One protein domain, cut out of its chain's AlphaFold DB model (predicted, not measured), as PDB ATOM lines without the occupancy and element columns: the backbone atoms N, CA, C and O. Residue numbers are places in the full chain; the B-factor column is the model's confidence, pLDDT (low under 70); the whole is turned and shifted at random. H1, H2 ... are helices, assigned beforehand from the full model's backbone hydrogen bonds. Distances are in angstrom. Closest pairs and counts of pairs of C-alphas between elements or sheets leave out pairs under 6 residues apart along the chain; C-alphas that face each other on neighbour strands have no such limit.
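What this domain is: This is residues 4 to 70 of the 70 residues of the protein "DUF3795 domain-containing protein" of Anaerolineae bacterium (UniProt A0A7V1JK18). Four short helices string out as a loose series round a middle of loops: the longest, H4, meets H3 near a corner, H3 comes near H2, and H2 near H1. Of 67 printed residues, 32 are in H1 to H4, in that order; there is no named strand. The class is all helix, with under half of the residues in named elements; the whole is compact, radius of gyration of the C-alphas 11.5 A, spans 31 by 24 by 21 A.

How they stand to each other: H4, residues 57 to 68, is close but not clearly touching H3, residues 47 to 53: closest C-alphas Phe 53 and Arg 60, 5.9 A, a steep tilt of 63 degrees, opposite ways. H3 and H2, residues 25 to 33, are close but not clearly touching: closest C-alphas Ile 26 and Lys 48, 6.7 A, a steep tilt of 54 degrees, opposite ways. H2 and H1, residues 19 to 22, are likewise close but not clearly touching: closest C-alphas Cys 21 and Arg 27, 7.1 A. H1 is apart from H3 and H4, and H2 from H4. In H2, H3 and H4 every O i to N i+4 pair is within hydrogen-bond range; H1 is too short for one.

Where its parts are: H4 runs 16.9 A, ending at C-alpha 68 (190.868, -40.569, 117.114); H2 12.2 A, H3 9.8 A, H1 6.4 A from C-alpha 19 (183.711, -44.632, 147.293).

The domain as a whole: The C-alphas of Glu 4 and Pro 42, the two farthest apart, are 33.0 A apart. The printed part has no cut; the H2 to H3 link is long. Residues 4 to 6 and 12 to 14 are under pLDDT 70.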
ATOM      1  N   GLU A   4     192.065 -35.947 148.135       63.78
ATOM      2  CA  GLU A   4     192.674 -37.284 148.100       63.78
ATOM      3  C   GLU A   4     191.657 -38.424 147.923       63.78
ATOM      4  O   GLU A   4     192.026 -39.524 147.523       63.78
ATOM      5  N   SER A   5     190.371 -38.175 148.193       61.34
ATOM      6  CA  SER A   5     189.304 -39.173 148.030       61.34
ATOM      7  C   SER A   5     188.749 -39.271 146.601       61.34
ATOM      8  O   SER A   5     187.932 -40.149 146.328       61.34
ATOM      9  N   VAL A   6     189.206 -38.429 145.664       64.88
ATOM     10  CA  VAL A   6     188.787 -38.436 144.247       64.88
ATOM     11  C   VAL A   6     189.783 -39.237 143.402       64.88
ATOM     12  O   VAL A   6     190.446 -38.721 142.509       64.88
ATOM     13  N   ILE A   7     189.915 -40.528 143.710       73.69
ATOM     14  CA  ILE A   7     190.844 -41.439 143.027       73.69
ATOM     15  C   ILE A   7     190.083 -42.480 142.201       73.69
ATOM     16  O   ILE A   7     189.643 -43.508 142.710       73.69
ATOM     17  N   CYS A   8     189.909 -42.219 140.908       79.44
ATOM     18  CA  CYS A   8     189.399 -43.202 139.957       79.44
ATOM     19  C   CYS A   8     190.317 -43.238 138.738       79.44
ATOM     20  O   CYS A   8     190.422 -42.243 138.027       79.44
ATOM     21  N   ASP A   9     190.938 -44.387 138.479       77.69
ATOM     22  CA  ASP A   9     191.840 -44.563 137.329       77.69
ATOM     23  C   ASP A   9     191.070 -44.888 136.025       77.69
ATOM     24  O   ASP A   9     191.651 -45.127 134.973       77.69
ATOM     25  N   GLY A  10     189.733 -44.888 136.078       75.19
ATOM     26  CA  GLY A  10     188.857 -45.172 134.943       75.19
ATOM     27  C   GLY A  10     187.796 -46.221 135.264       75.19
ATOM     28  O   GLY A  10     187.884 -46.946 136.254       75.19
ATOM     29  N   CYS A  11     186.754 -46.300 134.433       76.00
ATOM     30  CA  CYS A  11     185.558 -47.104 134.719       76.00
ATOM     31  C   CYS A  11     185.809 -48.622 134.709       76.00
ATOM     32  O   CYS A  11     185.193 -49.338 135.502       76.00
ATOM     33  N   LEU A  12     186.697 -49.083 133.824       66.25
ATOM     34  CA  LEU A  12     186.910 -50.503 133.512       66.25
ATOM     35  C   LEU A  12     188.337 -50.983 133.739       66.25
ATOM     36  O   LEU A  12     188.604 -52.174 133.626       66.25
ATOM     37  N   ASP A  13     189.237 -50.072 134.093       64.50
ATOM     38  CA  ASP A  13     190.561 -50.468 134.535       64.50
ATOM     39  C   ASP A  13     190.486 -51.109 135.932       64.50
ATOM     40  O   ASP A  13     189.655 -50.719 136.764       64.50
ATOM     41  N   GLY A  14     191.376 -52.066 136.205       65.81
ATOM     42  CA  GLY A  14     191.554 -52.674 137.530       65.81
ATOM     43  C   GLY A  14     192.151 -51.713 138.566       65.81
ATOM     44  O   GLY A  14     192.284 -52.080 139.732       65.81
ATOM     45  N   GLY A  15     192.500 -50.490 138.154       72.69
ATOM     46  CA  GLY A  15     193.016 -49.431 139.010       72.69
ATOM     47  C   GLY A  15     192.023 -48.915 140.057       72.69
ATOM     48  O   GLY A  15     190.885 -49.381 140.198       72.69
ATOM     49  N   ARG A  16     192.456 -47.896 140.798       80.44
ATOM     50  CA  ARG A  16     191.771 -47.351 141.975       80.44
ATOM     51  C   ARG A  16     190.361 -46.885 141.644       80.44
ATOM     52  O   ARG A  16     190.070 -46.434 140.531       80.44
ATOM     53  N   LYS A  17     189.484 -47.001 142.637       83.44
ATOM     54  CA  LYS A  17     188.098 -46.539 142.612       83.44
ATOM     55  C   LYS A  17     187.829 -45.801 143.914       83.44
ATOM     56  O   LYS A  17     188.203 -46.282 144.983       83.44
ATOM     57  N   CYS A  18     187.176 -44.652 143.828       82.12
ATOM     58  CA  CYS A  18     186.718 -43.936 145.006       82.12
ATOM     59  C   CYS A  18     185.398 -44.536 145.503       82.12
ATOM     60  O   CYS A  18     184.736 -45.291 144.790       82.12
ATOM     61  N   SER A  19     184.981 -44.171 146.716       81.69
ATOM     62  CA  SER A  19     183.711 -44.632 147.293       81.69
ATOM     63  C   SER A  19     182.507 -44.317 146.397       81.69
ATOM     64  O   SER A  19     181.624 -45.154 146.261       81.69
ATOM     65  N   HIS A  20     182.512 -43.178 145.698       81.88
ATOM     66  CA  HIS A  20     181.451 -42.782 144.763       81.88
ATOM     67  C   HIS A  20     181.403 -43.642 143.477       81.88
ATOM     68  O   HIS A  20     180.432 -43.603 142.722       81.88
ATOM     69  N   CYS A  21     182.416 -44.466 143.179       84.62
ATOM     70  CA  CYS A  21     182.374 -45.343 142.000       84.62
ATOM     71  C   CYS A  21     181.262 -46.404 142.064       84.62
ATOM     72  O   CYS A  21     180.931 -46.973 141.020       84.62
ATOM     73  N   VAL A  22     180.695 -46.671 143.248       83.44
ATOM     74  CA  VAL A  22     179.565 -47.601 143.420       83.44
ATOM     75  C   VAL A  22     178.249 -47.034 142.880       83.44
ATOM     76  O   VAL A  22     177.422 -47.796 142.394       83.44
ATOM     77  N   GLU A  23     178.084 -45.711 142.904       87.81
ATOM     78  CA  GLU A  23     176.874 -44.997 142.462       87.81
ATOM     79  C   GLU A  23     177.081 -44.219 141.148       87.81
ATOM     80  O   GLU A  23     176.181 -43.552 140.645       87.81
ATOM     81  N   CYS A  24     178.271 -44.316 140.547       89.25
ATOM     82  CA  CYS A  24     178.604 -43.610 139.315       89.25
ATOM     83  C   CYS A  24     177.825 -44.162 138.105       89.25
ATOM     84  O   CYS A  24     178.161 -45.217 137.557       89.25
ATOM     85  N   GLU A  25     176.843 -43.393 137.622       91.19
ATOM     86  CA  GLU A  25     176.000 -43.764 136.472       91.19
ATOM     87  C   GLU A  25     176.792 -43.999 135.171       91.19
ATOM     88  O   GLU A  25     176.406 -44.832 134.348       91.19
ATOM     89  N   ILE A  26     177.917 -43.299 134.981       92.19
ATOM     90  CA  ILE A  26     178.778 -43.439 133.794       92.19
ATOM     91  C   ILE A  26     179.503 -44.781 133.829       92.19
ATOM     92  O   ILE A  26     179.550 -45.484 132.818       92.19
ATOM     93  N   ARG A  27     180.014 -45.167 135.003       90.81
ATOM     94  CA  ARG A  27     180.663 -46.464 135.191       90.81
ATOM     95  C   ARG A  27     179.669 -47.602 135.007       90.81
ATOM     96  O   ARG A  27     179.970 -48.522 134.253       90.81
ATOM     97  N   ALA A  28     178.503 -47.527 135.651       91.12
ATOM     98  CA  ALA A  28     177.451 -48.532 135.502       91.12
ATOM     99  C   ALA A  28     177.075 -48.728 134.023       91.12
ATOM    100  O   ALA A  28     177.084 -49.849 133.526       91.12
ATOM    101  N   CYS A  29     176.878 -47.625 133.297       93.19
ATOM    102  CA  CYS A  29     176.585 -47.632 131.865       93.19
ATOM    103  C   CYS A  29     177.708 -48.266 131.022       93.19
ATOM    104  O   CYS A  29     177.428 -49.008 130.084       93.19
ATOM    105  N   GLY A  30     178.979 -47.971 131.317       91.25
ATOM    106  CA  GLY A  30     180.117 -48.562 130.606       91.25
ATOM    107  C   GLY A  30     180.234 -50.074 130.825       91.25
ATOM    108  O   GLY A  30     180.466 -50.808 129.868       91.25
ATOM    109  N   VAL A  31     180.011 -50.529 132.064       89.19
ATOM    110  CA  VAL A  31     180.011 -51.953 132.436       89.19
ATOM    111  C   VAL A  31     178.865 -52.699 131.755       89.19
ATOM    112  O   VAL A  31     179.107 -53.723 131.128       89.19
ATOM    113  N   GLU A  32     177.639 -52.175 131.832       92.31
ATOM    114  CA  GLU A  32     176.450 -52.785 131.218       92.31
ATOM    115  C   GLU A  32     176.612 -52.966 129.702       92.31
ATOM    116  O   GLU A  32     176.224 -53.989 129.144       92.31
ATOM    117  N   ARG A  33     177.230 -51.988 129.035       91.44
ATOM    118  CA  ARG A  33     177.460 -52.014 127.586       91.44
ATOM    119  C   ARG A  33     178.680 -52.826 127.160       91.44
ATOM    120  O   ARG A  33     178.860 -53.031 125.963       91.44
ATOM    121  N   GLY A  34     179.546 -53.218 128.096       90.38
ATOM    122  CA  GLY A  34     180.781 -53.949 127.799       90.38
ATOM    123  C   GLY A  34     181.755 -53.209 126.869       90.38
ATOM    124  O   GLY A  34     182.556 -53.848 126.191       90.38
ATOM    125  N   VAL A  35     181.685 -51.874 126.790       90.88
ATOM    126  CA  VAL A  35     182.613 -51.070 125.968       90.88
ATOM    127  C   VAL A  35     183.989 -51.043 126.622       90.88
ATOM    128  O   VAL A  35     184.037 -50.943 127.828       90.88
ATOM    129  N   VAL A  36     185.106 -51.050 125.888       89.56
ATOM    130  CA  VAL A  36     186.460 -50.991 126.499       89.56
ATOM    131  C   VAL A  36     186.655 -49.726 127.346       89.56
ATOM    132  O   VAL A  36     187.218 -49.758 128.438       89.56
ATOM    133  N   ASN A  37     186.161 -48.598 126.846       91.44
ATOM    134  CA  ASN A  37     185.904 -47.375 127.597       91.44
ATOM    135  C   ASN A  37     184.889 -46.529 126.808       91.44
ATOM    136  O   ASN A  37     184.446 -46.914 125.723       91.44
ATOM    137  N   CYS A  38     184.524 -45.359 127.332       93.88
ATOM    138  CA  CYS A  38     183.531 -44.497 126.700       93.88
ATOM    139  C   CYS A  38     183.885 -44.069 125.264       93.88
ATOM    140  O   CYS A  38     182.963 -43.882 124.481       93.88
ATOM    141  N   ALA A  39     185.164 -43.977 124.890       94.62
ATOM    142  CA  ALA A  39     185.587 -43.605 123.538       94.62
ATOM    143  C   ALA A  39     185.194 -44.651 122.477       94.62
ATOM    144  O   ALA A  39     184.944 -44.287 121.329       94.62
ATOM    145  N   TYR A  40     185.076 -45.925 122.870       94.12
ATOM    146  CA  TYR A  40     184.620 -47.036 122.018       94.12
ATOM    147  C   TYR A  40     183.091 -47.119 121.924       94.12
ATOM    148  O   TYR A  40     182.552 -47.933 121.176       94.12
ATOM    149  N   CYS A  41     182.366 -46.305 122.695       94.94
ATOM    150  CA  CYS A  41     180.913 -46.298 122.645       94.94
ATOM    151  C   CYS A  41     180.437 -45.701 121.303       94.94
ATOM    152  O   CYS A  41     180.902 -44.622 120.915       94.94
ATOM    153  N   PRO A  42     179.478 -46.338 120.606       94.62
ATOM    154  CA  PRO A  42     178.894 -45.784 119.382       94.62
ATOM    155  C   PRO A  42     178.218 -44.426 119.599       94.62
ATOM    156  O   PRO A  42     178.234 -43.577 118.717       94.62
ATOM    157  N   GLU A  43     177.679 -44.205 120.799       95.75
ATOM    158  CA  GLU A  43     176.983 -42.971 121.183       95.75
ATOM    159  C   GLU A  43     177.917 -41.920 121.807       95.75
ATOM    160  O   GLU A  43     177.450 -40.966 122.425       95.75
ATOM    161  N   TYR A  44     179.239 -42.090 121.712       95.31
ATOM    162  CA  TYR A  44     180.182 -41.100 122.227       95.31
ATOM    163  C   TYR A  44     180.209 -39.833 121.344       95.31
ATOM    164  O   TYR A  44     180.404 -39.944 120.135       95.31
ATOM    165  N   ALA A  45     180.101 -38.617 121.890       94.62
ATOM    166  CA  ALA A  45     179.872 -38.264 123.297       94.62
ATOM    167  C   ALA A  45     178.365 -38.153 123.619       94.62
ATOM    168  O   ALA A  45     177.636 -37.418 122.955       94.62
ATOM    169  N   CYS A  46     177.893 -38.862 124.653       96.31
ATOM    170  CA  CYS A  46     176.479 -38.861 125.054       96.31
ATOM    171  C   CYS A  46     176.198 -37.858 126.185       96.31
ATOM    172  O   CYS A  46     177.109 -37.420 126.887       96.31
ATOM    173  N   GLY A  47     174.922 -37.553 126.450       96.25
ATOM    174  CA  GLY A  47     174.527 -36.542 127.445       96.25
ATOM    175  C   GLY A  47     175.023 -36.786 128.883       96.25
ATOM    176  O   GLY A  47     175.217 -35.833 129.637       96.25
ATOM    177  N   LYS A  48     175.277 -38.040 129.285       93.75
ATOM    178  CA  LYS A  48     175.911 -38.342 130.587       93.75
ATOM    179  C   LYS A  48     177.360 -37.847 130.627       93.75
ATOM    180  O   LYS A  48     177.777 -37.258 131.618       93.75
ATOM    181  N   LEU A  49     178.095 -38.065 129.536       95.00
ATOM    182  CA  LEU A  49     179.488 -37.652 129.399       95.00
ATOM    183  C   LEU A  49     179.611 -36.148 129.210       95.00
ATOM    184  O   LEU A  49     180.443 -35.547 129.868       95.00
ATOM    185  N   GLU A  50     178.743 -35.526 128.412       96.38
ATOM    186  CA  GLU A  50     178.751 -34.068 128.235       96.38
ATOM    187  C   GLU A  50     178.544 -33.330 129.568       96.38
ATOM    188  O   GLU A  50     179.277 -32.394 129.884       96.38
ATOM    189  N   ARG A  51     177.631 -33.812 130.427       93.75
ATOM    190  CA  ARG A  51     177.493 -33.283 131.797       93.75
ATOM    191  C   ARG A  51     178.768 -33.485 132.618       93.75
ATOM    192  O   ARG A  51     179.203 -32.565 133.300       93.75
ATOM    193  N   PHE A  52     179.377 -34.668 132.544       91.06
ATOM    194  CA  PHE A  52     180.602 -34.980 133.282       91.06
ATOM    195  C   PHE A  52     181.810 -34.159 132.824       91.06
ATOM    196  O   PHE A  52     182.587 -33.705 133.657       91.06
ATOM    197  N   PHE A  53     181.941 -33.899 131.526       93.88
ATOM    198  CA  PHE A  53     183.006 -33.069 130.967       93.88
ATOM    199  C   PHE A  53     182.923 -31.613 131.424       93.88
ATOM    200  O   PHE A  53     183.956 -30.956 131.505       93.88
ATOM    201  N   GLY A  54     181.736 -31.133 131.810       92.50
ATOM    202  CA  GLY A  54     181.593 -29.847 132.495       92.50
ATOM    203  C   GLY A  54     182.314 -29.789 133.849       92.50
ATOM    204  O   GLY A  54     182.755 -28.719 134.257       92.50
ATOM    205  N   PHE A  55     182.475 -30.932 134.527       88.00
ATOM    206  CA  PHE A  55     183.210 -31.045 135.793       88.00
ATOM    207  C   PHE A  55     184.662 -31.505 135.602       88.00
ATOM    208  O   PHE A  55     185.530 -31.136 136.388       88.00
ATOM    209  N   ALA A  56     184.925 -32.321 134.579       87.75
ATOM    210  CA  ALA A  56     186.224 -32.924 134.292       87.75
ATOM    211  C   ALA A  56     186.563 -32.810 132.790       87.75
ATOM    212  O   ALA A  56     186.492 -33.807 132.061       87.75
ATOM    213  N   PRO A  57     186.928 -31.613 132.297       91.38
ATOM    214  CA  PRO A  57     187.190 -31.387 130.873       91.38
ATOM    215  C   PRO A  57     188.388 -32.192 130.352       91.38
ATOM    216  O   PRO A  57     188.364 -32.658 129.213       91.38
ATOM    217  N   ASP A  58     189.393 -32.449 131.192       90.00
ATOM    218  CA  ASP A  58     190.562 -33.258 130.821       90.00
ATOM    219  C   ASP A  58     190.182 -34.701 130.459       90.00
ATOM    220  O   ASP A  58     190.780 -35.303 129.565       90.00
ATOM    221  N   ALA A  59     189.126 -35.247 131.077       90.12
ATOM    222  CA  ALA A  59     188.617 -36.569 130.725       90.12
ATOM    223  C   ALA A  59     188.100 -36.614 129.276       90.12
ATOM    224  O   ALA A  59     188.257 -37.634 128.604       90.12
ATOM    225  N   ARG A  60     187.531 -35.506 128.773       94.62
ATOM    226  CA  ARG A  60     187.111 -35.384 127.371       94.62
ATOM    227  C   ARG A  60     188.308 -35.434 126.440       94.62
ATOM    228  O   ARG A  60     188.292 -36.192 125.481       94.62
ATOM    229  N   ALA A  61     189.358 -34.673 126.748       94.88
ATOM    230  CA  ALA A  61     190.562 -34.635 125.926       94.88
ATOM    231  C   ALA A  61     191.196 -36.028 125.783       94.88
ATOM    232  O   ALA A  61     191.538 -36.435 124.672       94.88
ATOM    233  N   VAL A  62     191.282 -36.787 126.881       92.31
ATOM    234  CA  VAL A  62     191.798 -38.165 126.869       92.31
ATOM    235  C   VAL A  62     190.913 -39.090 126.028       92.31
ATOM    236  O   VAL A  62     191.418 -39.821 125.178       92.31
ATOM    237  N   LEU A  63     189.591 -39.060 126.223       93.56
ATOM    238  CA  LEU A  63     188.673 -39.922 125.472       93.56
ATOM    239  C   LEU A  63     188.615 -39.558 123.980       93.56
ATOM    240  O   LEU A  63     188.545 -40.454 123.140       93.56
ATOM    241  N   ASP A  64     188.722 -38.274 123.639       96.19
ATOM    242  CA  ASP A  64     188.809 -37.803 122.255       96.19
ATOM    243  C   ASP A  64     190.101 -38.278 121.582       96.19
ATOM    244  O   ASP A  64     190.069 -38.694 120.423       96.19
ATOM    245  N   GLN A  65     191.232 -38.250 122.296       95.56
ATOM    246  CA  GLN A  65     192.497 -38.798 121.800       95.56
ATOM    247  C   GLN A  65     192.384 -40.296 121.531       95.56
ATOM    248  O   GLN A  65     192.724 -40.728 120.433       95.56
ATOM    249  N   VAL A  66     191.847 -41.070 122.482       94.12
ATOM    250  CA  VAL A  66     191.621 -42.511 122.292       94.12
ATOM    251  C   VAL A  66     190.741 -42.748 121.071       94.12
ATOM    252  O   VAL A  66     191.109 -43.546 120.217       94.12
ATOM    253  N   ARG A  67     189.620 -42.024 120.944       95.00
ATOM    254  CA  ARG A  67     188.672 -42.195 119.833       95.00
ATOM    255  C   ARG A  67     189.282 -41.894 118.467       95.00
ATOM    256  O   ARG A  67     188.936 -42.560 117.504       95.00
ATOM    257  N   ARG A  68     190.166 -40.899 118.370       95.88
ATOM    258  CA  ARG A  68     190.868 -40.569 117.114       95.88
ATOM    259  C   ARG A  68     191.839 -41.663 116.667       95.88
ATOM    260  O   ARG A  68     192.258 -41.640 115.515       95.88
ATOM    261  N   SER A  69     192.228 -42.558 117.571       92.56
ATOM    262  CA  SER A  69     193.127 -43.683 117.302       92.56
ATOM    263  C   SER A  69     192.400 -45.022 117.115       92.56
ATOM    264  O   SER A  69     193.081 -46.038 116.983       92.56
ATOM    265  N   LEU A  70     191.059 -45.031 117.127       88.62
ATOM    266  CA  LEU A  70     190.220 -46.194 116.798       88.62
ATOM    267  C   LEU A  70     189.951 -46.260 115.296       88.62
ATOM    268  O   LEU A  70     189.925 -47.396 114.775       88.62
TER     269      LEU A  70